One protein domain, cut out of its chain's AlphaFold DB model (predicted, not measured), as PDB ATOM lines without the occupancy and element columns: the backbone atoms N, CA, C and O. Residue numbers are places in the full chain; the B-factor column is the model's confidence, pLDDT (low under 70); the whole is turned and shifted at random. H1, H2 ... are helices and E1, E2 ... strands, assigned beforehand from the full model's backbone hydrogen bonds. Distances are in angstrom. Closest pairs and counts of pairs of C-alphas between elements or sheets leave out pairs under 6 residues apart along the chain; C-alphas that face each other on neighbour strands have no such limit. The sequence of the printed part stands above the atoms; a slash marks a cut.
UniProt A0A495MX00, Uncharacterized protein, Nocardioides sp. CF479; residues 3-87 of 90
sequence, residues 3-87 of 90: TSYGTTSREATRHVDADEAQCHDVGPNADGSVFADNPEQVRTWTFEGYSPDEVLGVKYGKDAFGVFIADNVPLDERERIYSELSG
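AT A GLANCE: This is residues 3 to 87 of the 90 residues of an uncharacterized protein of Nocardioides sp. CF479 (UniProt A0A495MX00). A strongly twisted three-stranded sheet of E1, E7 and E6 has the helix H1 over one face, while a crossed two-stranded ribbon, E2 and E5, packs on its E6 side; from there E2 runs on into a hairpin arm, E3 and E4, at one end of the longest axis. The 85 printed residues hold seven named strands and then one named helix, E1 to E7 and H1, in a mixed class. The sheet's order is E1, E7, E6, antiparallel, as are E2 with E5 and E3 with E4. The whole is only just compact, close to loose, with a radius of gyration of the C-alphas of 13.8 A, and spans 41 by 27 by 21 A.

IN THESE COORDINATES: E1, residues 3 to 8, begins with C-alpha 3 at (98.539, 23.554, 43.197). E2 is residues 13 to 19, 18.5 A long, E3 is 21 to 24 and E4 is 32 to 35. E5 is residues 41 to 46, E6 is 55 to 60 and E7 is 64 to 70, 19.3 A long. H1, residues 75 to 86, is 16.5 A long and ends with C-alpha 86 at (110.795, 14.179, 40.964).

HOW THE PARTS SIT: E7 is the inner strand, with N 5 and O 67 2.9 A apart towards E1, and N 58 and O 66 2.9 A apart towards E6, its hairpin partner. H1 is on this sheet, in two layers, a helix on one face of a sheet, at a height over the sheet of 8.7 A. It runs along the strands, at 16 degrees to E7 on the local plane; the closest C-alphas of H1 and E7 are those of Arg 78 and Ile 69, 6.6 A apart. Every O i to N i+4 pair in H1 is within hydrogen-bond range. The closest C-alphas of E5 and E6 are those of Trp 45 and Gly 57, 4.5 A apart. Across the antiparallel neighbour strands E2 and E5, N 15 and O 44 are within hydrogen-bond range, 2.9 A apart. E2 runs on into E3 at 48 degrees, and in the hairpin of E3 and E4 N 22 and O 34 are 2.8 A apart. E3 and H1 are apart.

THE WHOLE: The two C-alphas farthest apart, those of Pro 28 and Gly 49, are 43.3 A apart. The printed part has no cut and no long link, and no printed residue is under 70 in pLDDT.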
ATOM      1  N   THR A   3      97.748  23.144  42.035       92.94
ATOM      2  CA  THR A   3      98.539  23.554  43.197       92.94
ATOM      3  C   THR A   3      99.984  23.087  43.033       92.94
ATOM      4  O   THR A   3     100.233  21.983  42.548       92.94
ATOM      5  N   SER A   4     100.948  23.929  43.420       92.00
ATOM      6  CA  SER A   4     102.378  23.596  43.358       92.00
ATOM      7  C   SER A   4     102.724  22.478  44.345       92.00
ATOM      8  O   SER A   4     102.418  22.586  45.532       92.00
ATOM      9  N   TYR A   5     103.375  21.424  43.856       92.00
ATOM     10  CA  TYR A   5     103.821  20.271  44.650       92.00
ATOM     11  C   TYR A   5     105.342  20.224  44.844       92.00
ATOM     12  O   TYR A   5     105.827  19.666  45.825       92.00
ATOM     13  N   GLY A   6     106.110  20.823  43.933       92.06
ATOM     14  CA  GLY A   6     107.567  20.813  43.998       92.06
ATOM     15  C   GLY A   6     108.203  21.127  42.655       92.06
ATOM     16  O   GLY A   6     107.607  21.823  41.833       92.06
ATOM     17  N   THR A   7     109.412  20.623  42.419       93.31
ATOM     18  CA  THR A   7     110.144  20.848  41.167       93.31
ATOM     19  C   THR A   7     110.630  19.548  40.539       93.31
ATOM     20  O   THR A   7     110.810  18.535  41.208       93.31
ATOM     21  N   THR A   8     110.847  19.576  39.226       93.25
ATOM     22  CA  THR A   8     111.442  18.483  38.456       93.25
ATOM     23  C   THR A   8     112.404  19.024  37.399       93.25
ATOM     24  O   THR A   8     112.223  20.128  36.878       93.25
ATOM     25  N   SER A   9     113.427  18.233  37.079       92.31
ATOM     26  CA  SER A   9     114.330  18.431  35.940       92.31
ATOM     27  C   SER A   9     113.962  17.561  34.732       92.31
ATOM     28  O   SER A   9     114.710  17.529  33.756       92.31
ATOM     29  N   ARG A  10     112.833  16.834  34.781       91.81
ATOM     30  CA  ARG A  10     112.350  16.052  33.638       91.81
ATOM     31  C   ARG A  10     112.064  16.948  32.438       91.81
ATOM     32  O   ARG A  10     111.585  18.074  32.572       91.81
ATOM     33  N   GLU A  11     112.320  16.391  31.260       92.69
ATOM     34  CA  GLU A  11     111.949  17.005  29.990       92.69
ATOM     35  C   GLU A  11     110.430  17.211  29.920       92.69
ATOM     36  O   GLU A  11     109.643  16.371  30.362       92.69
ATOM     37  N   ALA A  12     110.021  18.345  29.357       94.94
ATOM     38  CA  ALA A  12     108.620  18.719  29.237       94.94
ATOM     39  C   ALA A  12     108.377  19.481  27.932       94.94
ATOM     40  O   ALA A  12     109.234  20.222  27.443       94.94
ATOM     41  N   THR A  13     107.178  19.335  27.374       96.75
ATOM     42  CA  THR A  13     106.795  19.982  26.110       96.75
ATOM     43  C   THR A  13     105.936  21.204  26.385       96.75
ATOM     44  O   THR A  13     105.045  21.149  27.224       96.75
ATOM     45  N   ARG A  14     106.187  22.321  25.688       95.62
ATOM     46  CA  ARG A  14     105.360  23.530  25.835       95.62
ATOM     47  C   ARG A  14     103.907  23.221  25.453       95.62
ATOM     48  O   ARG A  14     103.675  22.657  24.388       95.62
ATOM     49  N   HIS A  15     102.969  23.655  26.290       94.94
ATOM     50  CA  HIS A  15     101.538  23.433  26.112       94.94
ATOM     51  C   HIS A  15     100.799  24.739  25.773       94.94
ATOM     52  O   HIS A  15     100.934  25.231  24.651       94.94
ATOM     53  N   VAL A  16     100.057  25.321  26.718       94.88
ATOM     54  CA  VAL A  16      99.308  26.580  26.549       94.88
ATOM     55  C   VAL A  16      99.671  27.583  27.642       94.88
ATOM     56  O   VAL A  16     100.436  27.264  28.552       94.88
ATOM     57  N   ASP A  17      99.159  28.803  27.547       96.00
ATOM     58  CA  ASP A  17      99.273  29.782  28.626       96.00
ATOM     59  C   ASP A  17      98.068  29.617  29.582       96.00
ATOM     60  O   ASP A  17      97.012  29.141  29.159       96.00
ATOM     61  N   ALA A  18      98.241  29.943  30.863       94.12
ATOM     62  CA  ALA A  18      97.219  29.825  31.901       94.12
ATOM     63  C   ALA A  18      97.259  31.012  32.871       94.12
ATOM     64  O   ALA A  18      98.324  31.577  33.121       94.12
ATOM     65  N   ASP A  19      96.106  31.342  33.450       95.44
ATOM     66  CA  ASP A  19      95.965  32.389  34.461       95.44
ATOM     67  C   ASP A  19      96.765  32.038  35.727       95.44
ATOM     68  O   ASP A  19      96.681  30.921  36.245       95.44
ATOM     69  N   GLU A  20      97.514  33.002  36.255       93.00
ATOM     70  CA  GLU A  20      98.196  32.898  37.544       93.00
ATOM     71  C   GLU A  20      97.297  33.391  38.685       93.00
ATOM     72  O   GLU A  20      96.719  34.481  38.629       93.00
ATOM     73  N   ALA A  21      97.208  32.588  39.748       91.25
ATOM     74  CA  ALA A  21      96.580  32.990  41.000       91.25
ATOM     75  C   ALA A  21      97.598  33.673  41.927       91.25
ATOM     76  O   ALA A  21      98.755  33.265  42.004       91.25
ATOM     77  N   GLN A  22      97.144  34.668  42.687       87.12
ATOM     78  CA  GLN A  22      97.936  35.390  43.682       87.12
ATOM     79  C   GLN A  22      97.533  34.964  45.096       87.12
ATOM     80  O   GLN A  22      96.351  34.790  45.391       87.12
ATOM     81  N   CYS A  23      98.519  34.811  45.983       85.25
ATOM     82  CA  CYS A  23      98.273  34.515  47.394       85.25
ATOM     83  C   CYS A  23      98.080  35.809  48.192       85.25
ATOM     84  O   CYS A  23      99.016  36.592  48.372       85.25
ATOM     85  N   HIS A  24      96.869  36.017  48.698       85.06
ATOM     86  CA  HIS A  24      96.488  37.117  49.581       85.06
ATOM     87  C   HIS A  24      96.364  36.600  51.023       85.06
ATOM     88  O   HIS A  24      95.283  36.590  51.604       85.06
ATOM     89  N   ASP A  25      97.477  36.154  51.610       80.25
ATOM     90  CA  ASP A  25      97.475  35.482  52.922       80.25
ATOM     91  C   ASP A  25      97.771  36.421  54.109       80.25
ATOM     92  O   ASP A  25      97.836  35.988  55.261       80.25
ATOM     93  N   VAL A  26      97.976  37.718  53.854       78.12
ATOM     94  CA  VAL A  26      98.372  38.700  54.876       78.12
ATOM     95  C   VAL A  26      97.408  39.882  54.901       78.12
ATOM     96  O   VAL A  26      97.222  40.565  53.899       78.12
ATOM     97  N   GLY A  27      96.866  40.183  56.083       79.38
ATOM     98  CA  GLY A  27      96.014  41.348  56.330       79.38
ATOM     99  C   GLY A  27      94.648  40.983  56.922       79.38
ATOM    100  O   GLY A  27      94.370  39.811  57.159       79.38
ATOM    101  N   PRO A  28      93.788  41.982  57.194       76.81
ATOM    102  CA  PRO A  28      92.451  41.747  57.747       76.81
ATOM    103  C   PRO A  28      91.505  41.013  56.779       76.81
ATOM    104  O   PRO A  28      90.522  40.440  57.233       76.81
ATOM    105  N   ASN A  29      91.826  41.007  55.479       76.81
ATOM    106  CA  ASN A  29      91.096  40.306  54.421       76.81
ATOM    107  C   ASN A  29      92.041  39.293  53.754       76.81
ATOM    108  O   ASN A  29      92.549  39.531  52.662       76.81
ATOM    109  N   ALA A  30      92.378  38.223  54.475       80.94
ATOM    110  CA  ALA A  30      93.183  37.135  53.930       80.94
ATOM    111  C   ALA A  30      92.287  36.219  53.080       80.94
ATOM    112  O   ALA A  30      91.708  35.260  53.590       80.94
ATOM    113  N   ASP A  31      92.127  36.565  51.803       79.38
ATOM    114  CA  ASP A  31      91.212  35.888  50.872       79.38
ATOM    115  C   ASP A  31      91.776  34.560  50.330       79.38
ATOM    116  O   ASP A  31      91.071  33.805  49.658       79.38
ATOM    117  N   GLY A  32      93.039  34.247  50.644       84.50
ATOM    118  CA  GLY A  32      93.716  33.034  50.195       84.50
ATOM    119  C   GLY A  32      94.225  33.153  48.759       84.50
ATOM    120  O   GLY A  32      94.740  34.194  48.353       84.50
ATOM    121  N   SER A  33      94.101  32.076  47.980       83.88
ATOM    122  CA  SER A  33      94.499  32.059  46.568       83.88
ATOM    123  C   SER A  33      93.372  32.596  45.688       83.88
ATOM    124  O   SER A  33      92.295  31.999  45.616       83.88
ATOM    125  N   VAL A  34      93.618  33.723  45.020       87.75
ATOM    126  CA  VAL A  34      92.628  34.415  44.187       87.75
ATOM    127  C   VAL A  34      93.182  34.718  42.801       87.75
ATOM    128  O   VAL A  34      94.363  35.017  42.635       87.75
ATOM    129  N   PHE A  35      92.319  34.679  41.791       89.38
ATOM    130  CA  PHE A  35      92.639  35.206  40.466       89.38
ATOM    131  C   PHE A  35      92.230  36.677  40.412       89.38
ATOM    132  O   PHE A  35      91.116  37.027  40.800       89.38
ATOM    133  N   ALA A  36      93.133  37.541  39.948       88.81
ATOM    134  CA  ALA A  36      92.807  38.942  39.703       88.81
ATOM    135  C   ALA A  36      91.807  39.071  38.539       88.81
ATOM    136  O   ALA A  36      91.740  38.191  37.685       88.81
ATOM    137  N   ASP A  37      91.097  40.201  38.444       88.88
ATOM    138  CA  ASP A  37      90.170  40.473  37.328       88.88
ATOM    139  C   ASP A  37      90.856  40.424  35.949       88.88
ATOM    140  O   ASP A  37      90.225  40.141  34.932       88.88
ATOM    141  N   ASN A  38      92.159  40.715  35.913       89.88
ATOM    142  CA  ASN A  38      93.015  40.586  34.740       89.88
ATOM    143  C   ASN A  38      94.320  39.880  35.156       89.88
ATOM    144  O   ASN A  38      95.300  40.568  35.467       89.88
ATOM    145  N   PRO A  39      94.316  38.537  35.242       90.50
ATOM    146  CA  PRO A  39      95.427  37.776  35.793       90.50
ATOM    147  C   PRO A  39      96.627  37.783  34.843       90.50
ATOM    148  O   PRO A  39      96.478  37.786  33.615       90.50
ATOM    149  N   GLU A  40      97.834  37.760  35.412       92.31
ATOM    150  CA  GLU A  40      99.031  37.481  34.620       92.31
ATOM    151  C   GLU A  40      98.951  36.064  34.042       92.31
ATOM    152  O   GLU A  40      98.323  35.173  34.611       92.31
ATOM    153  N   GLN A  41      99.551  35.877  32.867       94.38
ATOM    154  CA  GLN A  41      99.567  34.591  32.181       94.38
ATOM    155  C   GLN A  41     100.922  33.925  32.366       94.38
ATOM    156  O   GLN A  41     101.961  34.498  32.019       94.38
ATOM    157  N   VAL A  42     100.906  32.676  32.813       93.31
ATOM    158  CA  VAL A  42     102.085  31.817  32.857       93.31
ATOM    159  C   VAL A  42     102.048  30.817  31.715       93.31
ATOM    160  O   VAL A  42     101.008  30.282  31.345       93.31
ATOM    161  N   ARG A  43     103.214  30.537  31.139       95.50
ATOM    162  CA  ARG A  43     103.353  29.444  30.170       95.50
ATOM    163  C   ARG A  43     103.299  28.118  30.916       95.50
ATOM    164  O   ARG A  43     103.889  28.002  31.989       95.50
ATOM    165  N   THR A  44     102.665  27.118  30.319       96.94
ATOM    166  CA  THR A  44     102.594  25.767  30.882       96.94
ATOM    167  C   THR A  44     103.292  24.741  29.995       96.94
ATOM    168  O   THR A  44     103.521  24.950  28.795       96.94
ATOM    169  N   TRP A  45     103.660  23.623  30.612       97.56
ATOM    170  CA  TRP A  45     104.313  22.485  29.983       97.56
ATOM    171  C   TRP A  45     103.630  21.176  30.379       97.56
ATOM    172  O   TRP A  45     103.079  21.070  31.468       97.56
ATOM    173  N   THR A  46     103.699  20.170  29.515       97.75
ATOM    174  CA  THR A  46     103.199  18.815  29.773       97.75
ATOM    175  C   THR A  46     104.346  17.828  29.902       97.75
ATOM    176  O   THR A  46     105.331  17.911  29.160       97.75
ATOM    177  N   PHE A  47     104.177  16.861  30.797       96.56
ATOM    178  CA  PHE A  47     105.105  15.754  30.998       96.56
ATOM    179  C   PHE A  47     104.607  14.511  30.255       96.56
ATOM    180  O   PHE A  47     103.409  14.232  30.234       96.56
ATOM    181  N   GLU A  48     105.518  13.768  29.629       95.06
ATOM    182  CA  GLU A  48     105.168  12.518  28.949       95.06
ATOM    183  C   GLU A  48     104.549  11.517  29.937       95.06
ATOM    184  O   GLU A  48     105.040  11.350  31.053       95.06
ATOM    185  N   GLY A  49     103.468  10.855  29.520       94.75
ATOM    186  CA  GLY A  49     102.767   9.858  30.333       94.75
ATOM    187  C   GLY A  49     101.672  10.402  31.255       94.75
ATOM    188  O   GLY A  49     100.975   9.588  31.851       94.75
ATOM    189  N   TYR A  50     101.465  11.724  31.330       96.19
ATOM    190  CA  TYR A  50     100.403  12.325  32.146       96.19
ATOM    191  C   TYR A  50      99.473  13.227  31.336       96.19
ATOM    192  O   TYR A  50      99.887  13.850  30.353       96.19
ATOM    193  N   SER A  51      98.212  13.320  31.764       96.00
ATOM    194  CA  SER A  51      97.258  14.256  31.176       96.00
ATOM    195  C   SER A  51      97.551  15.697  31.622       96.00
ATOM    196  O   SER A  51      97.821  15.917  32.806       96.00
ATOM    197  N   PRO A  52      97.422  16.709  30.734       95.88
ATOM    198  CA  PRO A  52      97.434  18.114  31.148       95.88
ATOM    199  C   PRO A  52      96.317  18.455  32.142       95.88
ATOM    200  O   PRO A  52      96.470  19.418  32.881       95.88
ATOM    201  N   ASP A  53      95.233  17.668  32.186       95.81
ATOM    202  CA  ASP A  53      94.144  17.826  33.165       95.81
ATOM    203  C   ASP A  53      94.532  17.359  34.580       95.81
ATOM    204  O   ASP A  53      93.815  17.625  35.543       95.81
ATOM    205  N   GLU A  54      95.648  16.638  34.709       96.94
ATOM    206  CA  GLU A  54      96.147  16.093  35.973       96.94
ATOM    207  C   GLU A  54      97.369  16.866  36.458       96.94
ATOM    208  O   GLU A  54      97.465  17.192  37.642       96.94
ATOM    209  N   VAL A  55      98.304  17.172  35.555       97.50
ATOM    210  CA  VAL A  55      99.576  17.801  35.906       97.50
ATOM    211  C   VAL A  55     100.068  18.750  34.821       97.50
ATOM    212  O   VAL A  55     100.055  18.452  33.627       97.50
ATOM    213  N   LEU A  56     100.585  19.889  35.268       97.50
ATOM    214  CA  LEU A  56     101.239  20.885  34.439       97.50
ATOM    215  C   LEU A  56     102.597  21.255  35.029       97.50
ATOM    216  O   LEU A  56     102.828  21.216  36.237       97.50
ATOM    217  N   GLY A  57     103.515  21.627  34.149       96.62
ATOM    218  CA  GLY A  57     104.783  22.245  34.492       96.62
ATOM    219  C   GLY A  57     104.713  23.758  34.321       96.62
ATOM    220  O   GLY A  57     104.131  24.236  33.349       96.62
ATOM    221  N   VAL A  58     105.376  24.509  35.196       95.44
ATOM    222  CA  VAL A  58     105.678  25.938  34.995       95.44
ATOM    223  C   VAL A  58     107.184  26.121  35.090       95.44
ATOM    224  O   VAL A  58     107.812  25.697  36.055       95.44
ATOM    225  N   LYS A  59     107.809  26.714  34.072       90.31
ATOM    226  CA  LYS A  59     109.268  26.836  34.034       90.31
ATOM    227  C   LYS A  59     109.763  27.932  34.980       90.31
ATOM    228  O   LYS A  59     109.521  29.113  34.733       90.31
ATOM    229  N   TYR A  60     110.532  27.542  35.997       77.00
ATOM    230  CA  TYR A  60     111.217  28.461  36.905       77.00
ATOM    231  C   TYR A  60     112.714  28.481  36.586       77.00
ATOM    232  O   TYR A  60     113.430  27.498  36.763       77.00
ATOM    233  N   GLY A  61     113.214  29.612  36.087       75.94
ATOM    234  CA  GLY A  61     114.614  29.724  35.677       75.94
ATOM    235  C   GLY A  61     114.933  28.924  34.407       75.94
ATOM    236  O   GLY A  61     114.140  28.882  33.465       75.94
ATOM    237  N   LYS A  62     116.143  28.355  34.325       77.25
ATOM    238  CA  LYS A  62     116.655  27.749  33.080       77.25
ATOM    239  C   LYS A  62     116.409  26.246  32.971       77.25
ATOM    240  O   LYS A  62     116.054  25.796  31.879       77.25
ATOM    241  N   ASP A  63     116.515  25.523  34.085       83.31
ATOM    242  CA  ASP A  63     116.756  24.072  34.058       83.31
ATOM    243  C   ASP A  63     115.739  23.248  34.868       83.31
ATOM    244  O   ASP A  63     115.885  22.034  34.968       83.31
ATOM    245  N   ALA A  64     114.715  23.878  35.454       90.75
ATOM    246  CA  ALA A  64     113.706  23.178  36.247       90.75
ATOM    247  C   ALA A  64     112.283  23.669  35.959       90.75
ATOM    248  O   ALA A  64     112.046  24.837  35.626       90.75
ATOM    249  N   PHE A  65     111.330  22.761  36.136       94.12
ATOM    250  CA  PHE A  65     109.901  23.041  36.125       94.12
ATOM    251  C   PHE A  65     109.351  22.904  37.540       94.12
ATOM    252  O   PHE A  65     109.651  21.933  38.228       94.12
ATOM    253  N   GLY A  66     108.526  23.851  37.970       94.88
ATOM    254  CA  GLY A  66     107.574  23.610  39.043       94.88
ATOM    255  C   GLY A  66     106.503  22.641  38.570       94.88
ATOM    256  O   GLY A  66     106.007  22.786  37.456       94.88
ATOM    257  N   VAL A  67     106.168  21.661  39.403       96.00
ATOM    258  CA  VAL A  67     105.119  20.672  39.145       96.00
ATOM    259  C   VAL A  67     103.842  21.134  39.829       96.00
ATOM    260  O   VAL A  67     103.825  21.340  41.042       96.00
ATOM    261  N   PHE A  68     102.782  21.278  39.045       96.44
ATOM    262  CA  PHE A  68     101.463  21.720  39.474       96.44
ATOM    263  C   PHE A  68     100.456  20.607  39.220       96.44
ATOM    264  O   PHE A  68     100.272  20.207  38.074       96.44
ATOM    265  N   ILE A  69      99.810  20.106  40.271       97.31
ATOM    266  CA  ILE A  69      98.864  18.985  40.180       97.31
ATOM    267  C   ILE A  69      97.448  19.504  40.413       97.31
ATOM    268  O   ILE A  69      97.229  20.352  41.282       97.31
ATOM    269  N   ALA A  70      96.495  19.027  39.617       97.06
ATOM    270  CA  ALA A  70      95.114  19.472  39.682       97.06
ATOM    271  C   ALA A  70      94.440  19.068  41.005       97.06
ATOM    272  O   ALA A  70      94.574  17.945  41.494       97.06
ATOM    273  N   ASP A  71      93.647  19.978  41.570       93.69
ATOM    274  CA  ASP A  71      93.010  19.785  42.881       93.69
ATOM    275  C   ASP A  71      91.878  18.741  42.874       93.69
ATOM    276  O   ASP A  71      91.337  18.398  43.926       93.69
ATOM    277  N   ASN A  72      91.491  18.235  41.704       94.75
ATOM    278  CA  ASN A  72      90.538  17.137  41.546       94.75
ATOM    279  C   ASN A  72      91.214  15.753  41.534       94.75
ATOM    280  O   ASN A  72      90.516  14.749  41.670       94.75
ATOM    281  N   VAL A  73      92.544  15.680  41.412       96.19
ATOM    282  CA  VAL A  73      93.301  14.425  41.529       96.19
ATOM    283  C   VAL A  73      93.249  13.956  42.993       96.19
ATOM    284  O   VAL A  73      93.424  14.789  43.885       96.19
ATOM    285  N   PRO A  74      92.994  12.675  43.308       96.12
ATOM    286  CA  PRO A  74      93.013  12.170  44.688       96.12
ATOM    287  C   PRO A  74      94.385  12.325  45.357       96.12
ATOM    288  O   PRO A  74      95.398  12.191  44.685       96.12
ATOM    289  N   LEU A  75      94.441  12.568  46.672       91.75
ATOM    290  CA  LEU A  75      95.700  12.868  47.377       91.75
ATOM    291  C   LEU A  75      96.800  11.815  47.140       91.75
ATOM    292  O   LEU A  75      97.892  12.185  46.719       91.75
ATOM    293  N   ASP A  76      96.479  10.533  47.330       93.50
ATOM    294  CA  ASP A  76      97.414   9.413  47.131       93.50
ATOM    295  C   ASP A  76      97.996   9.400  45.705       93.50
ATOM    296  O   ASP A  76      99.162   9.079  45.477       93.50
ATOM    297  N   GLU A  77      97.183   9.805  44.731       95.19
ATOM    298  CA  GLU A  77      97.579   9.879  43.330       95.19
ATOM    299  C   GLU A  77      98.498  11.078  43.061       95.19
ATOM    300  O   GLU A  77      99.451  10.966  42.294       95.19
ATOM    301  N   ARG A  78      98.290  12.212  43.743       94.25
ATOM    302  CA  ARG A  78      99.192  13.373  43.638       94.25
ATOM    303  C   ARG A  78     100.589  13.040  44.145       94.25
ATOM    304  O   ARG A  78     101.575  13.417  43.515       94.25
ATOM    305  N   GLU A  79     100.670  12.331  45.270       92.38
ATOM    306  CA  GLU A  79     101.943  11.887  45.846       92.38
ATOM    307  C   GLU A  79     102.671  10.931  44.896       92.38
ATOM    308  O   GLU A  79     103.866  11.110  44.646       92.38
ATOM    309  N   ARG A  80     101.940   9.986  44.286       94.12
ATOM    310  CA  ARG A  80     102.478   9.074  43.268       94.12
ATOM    311  C   ARG A  80     103.018   9.827  42.051       94.12
ATOM    312  O   ARG A  80     104.174   9.629  41.683       94.12
ATOM    313  N   ILE A  81     102.212  10.713  41.459       94.25
ATOM    314  CA  ILE A  81     102.603  11.535  40.300       94.25
ATOM    315  C   ILE A  81     103.879  12.325  40.619       94.25
ATOM    316  O   ILE A  81     104.823  12.341  39.828       94.25
ATOM    317  N   TYR A  82     103.938  12.970  41.787       93.00
ATOM    318  CA  TYR A  82     105.098  13.773  42.156       93.00
ATOM    319  C   TYR A  82     106.352  12.928  42.430       93.00
ATOM    320  O   TYR A  82     107.438  13.309  41.989       93.00
ATOM    321  N   SER A  83     106.239  11.784  43.111       92.19
ATOM    322  CA  SER A  83     107.371  10.862  43.314       92.19
ATOM    323  C   SER A  83     107.950  10.405  41.973       92.19
ATOM    324  O   SER A  83     109.156  10.519  41.741       92.19
ATOM    325  N   GLU A  84     107.088  10.018  41.032       93.62
ATOM    326  CA  GLU A  84     107.508   9.616  39.692       93.62
ATOM    327  C   GLU A  84     108.202  10.762  38.941       93.62
ATOM    328  O   GLU A  84     109.256  10.551  38.339       93.62
ATOM    329  N   LEU A  85     107.658  11.983  38.991       92.00
ATOM    330  CA  LEU A  85     108.220  13.139  38.286       92.00
ATOM    331  C   LEU A  85     109.502  13.692  38.915       92.00
ATOM    332  O   LEU A  85     110.381  14.155  38.186       92.00
ATOM    333  N   SER A  86     109.618  13.677  40.241       87.06
ATOM    334  CA  SER A  86     110.795  14.179  40.964       87.06
ATOM    335  C   SER A  86     111.988  13.224  40.882       87.06
ATOM    336  O   SER A  86     113.125  13.648  41.080       87.06
ATOM    337  N   GLY A  87     111.746  11.947  40.562       72.81
ATOM    338  CA  GLY A  87     112.778  10.913  40.578       72.81
ATOM    339  C   GLY A  87     113.226  10.530  41.991       72.81
ATOM    340  O   GLY A  87     114.252   9.869  42.134       72.81
TER     341      GLY A  87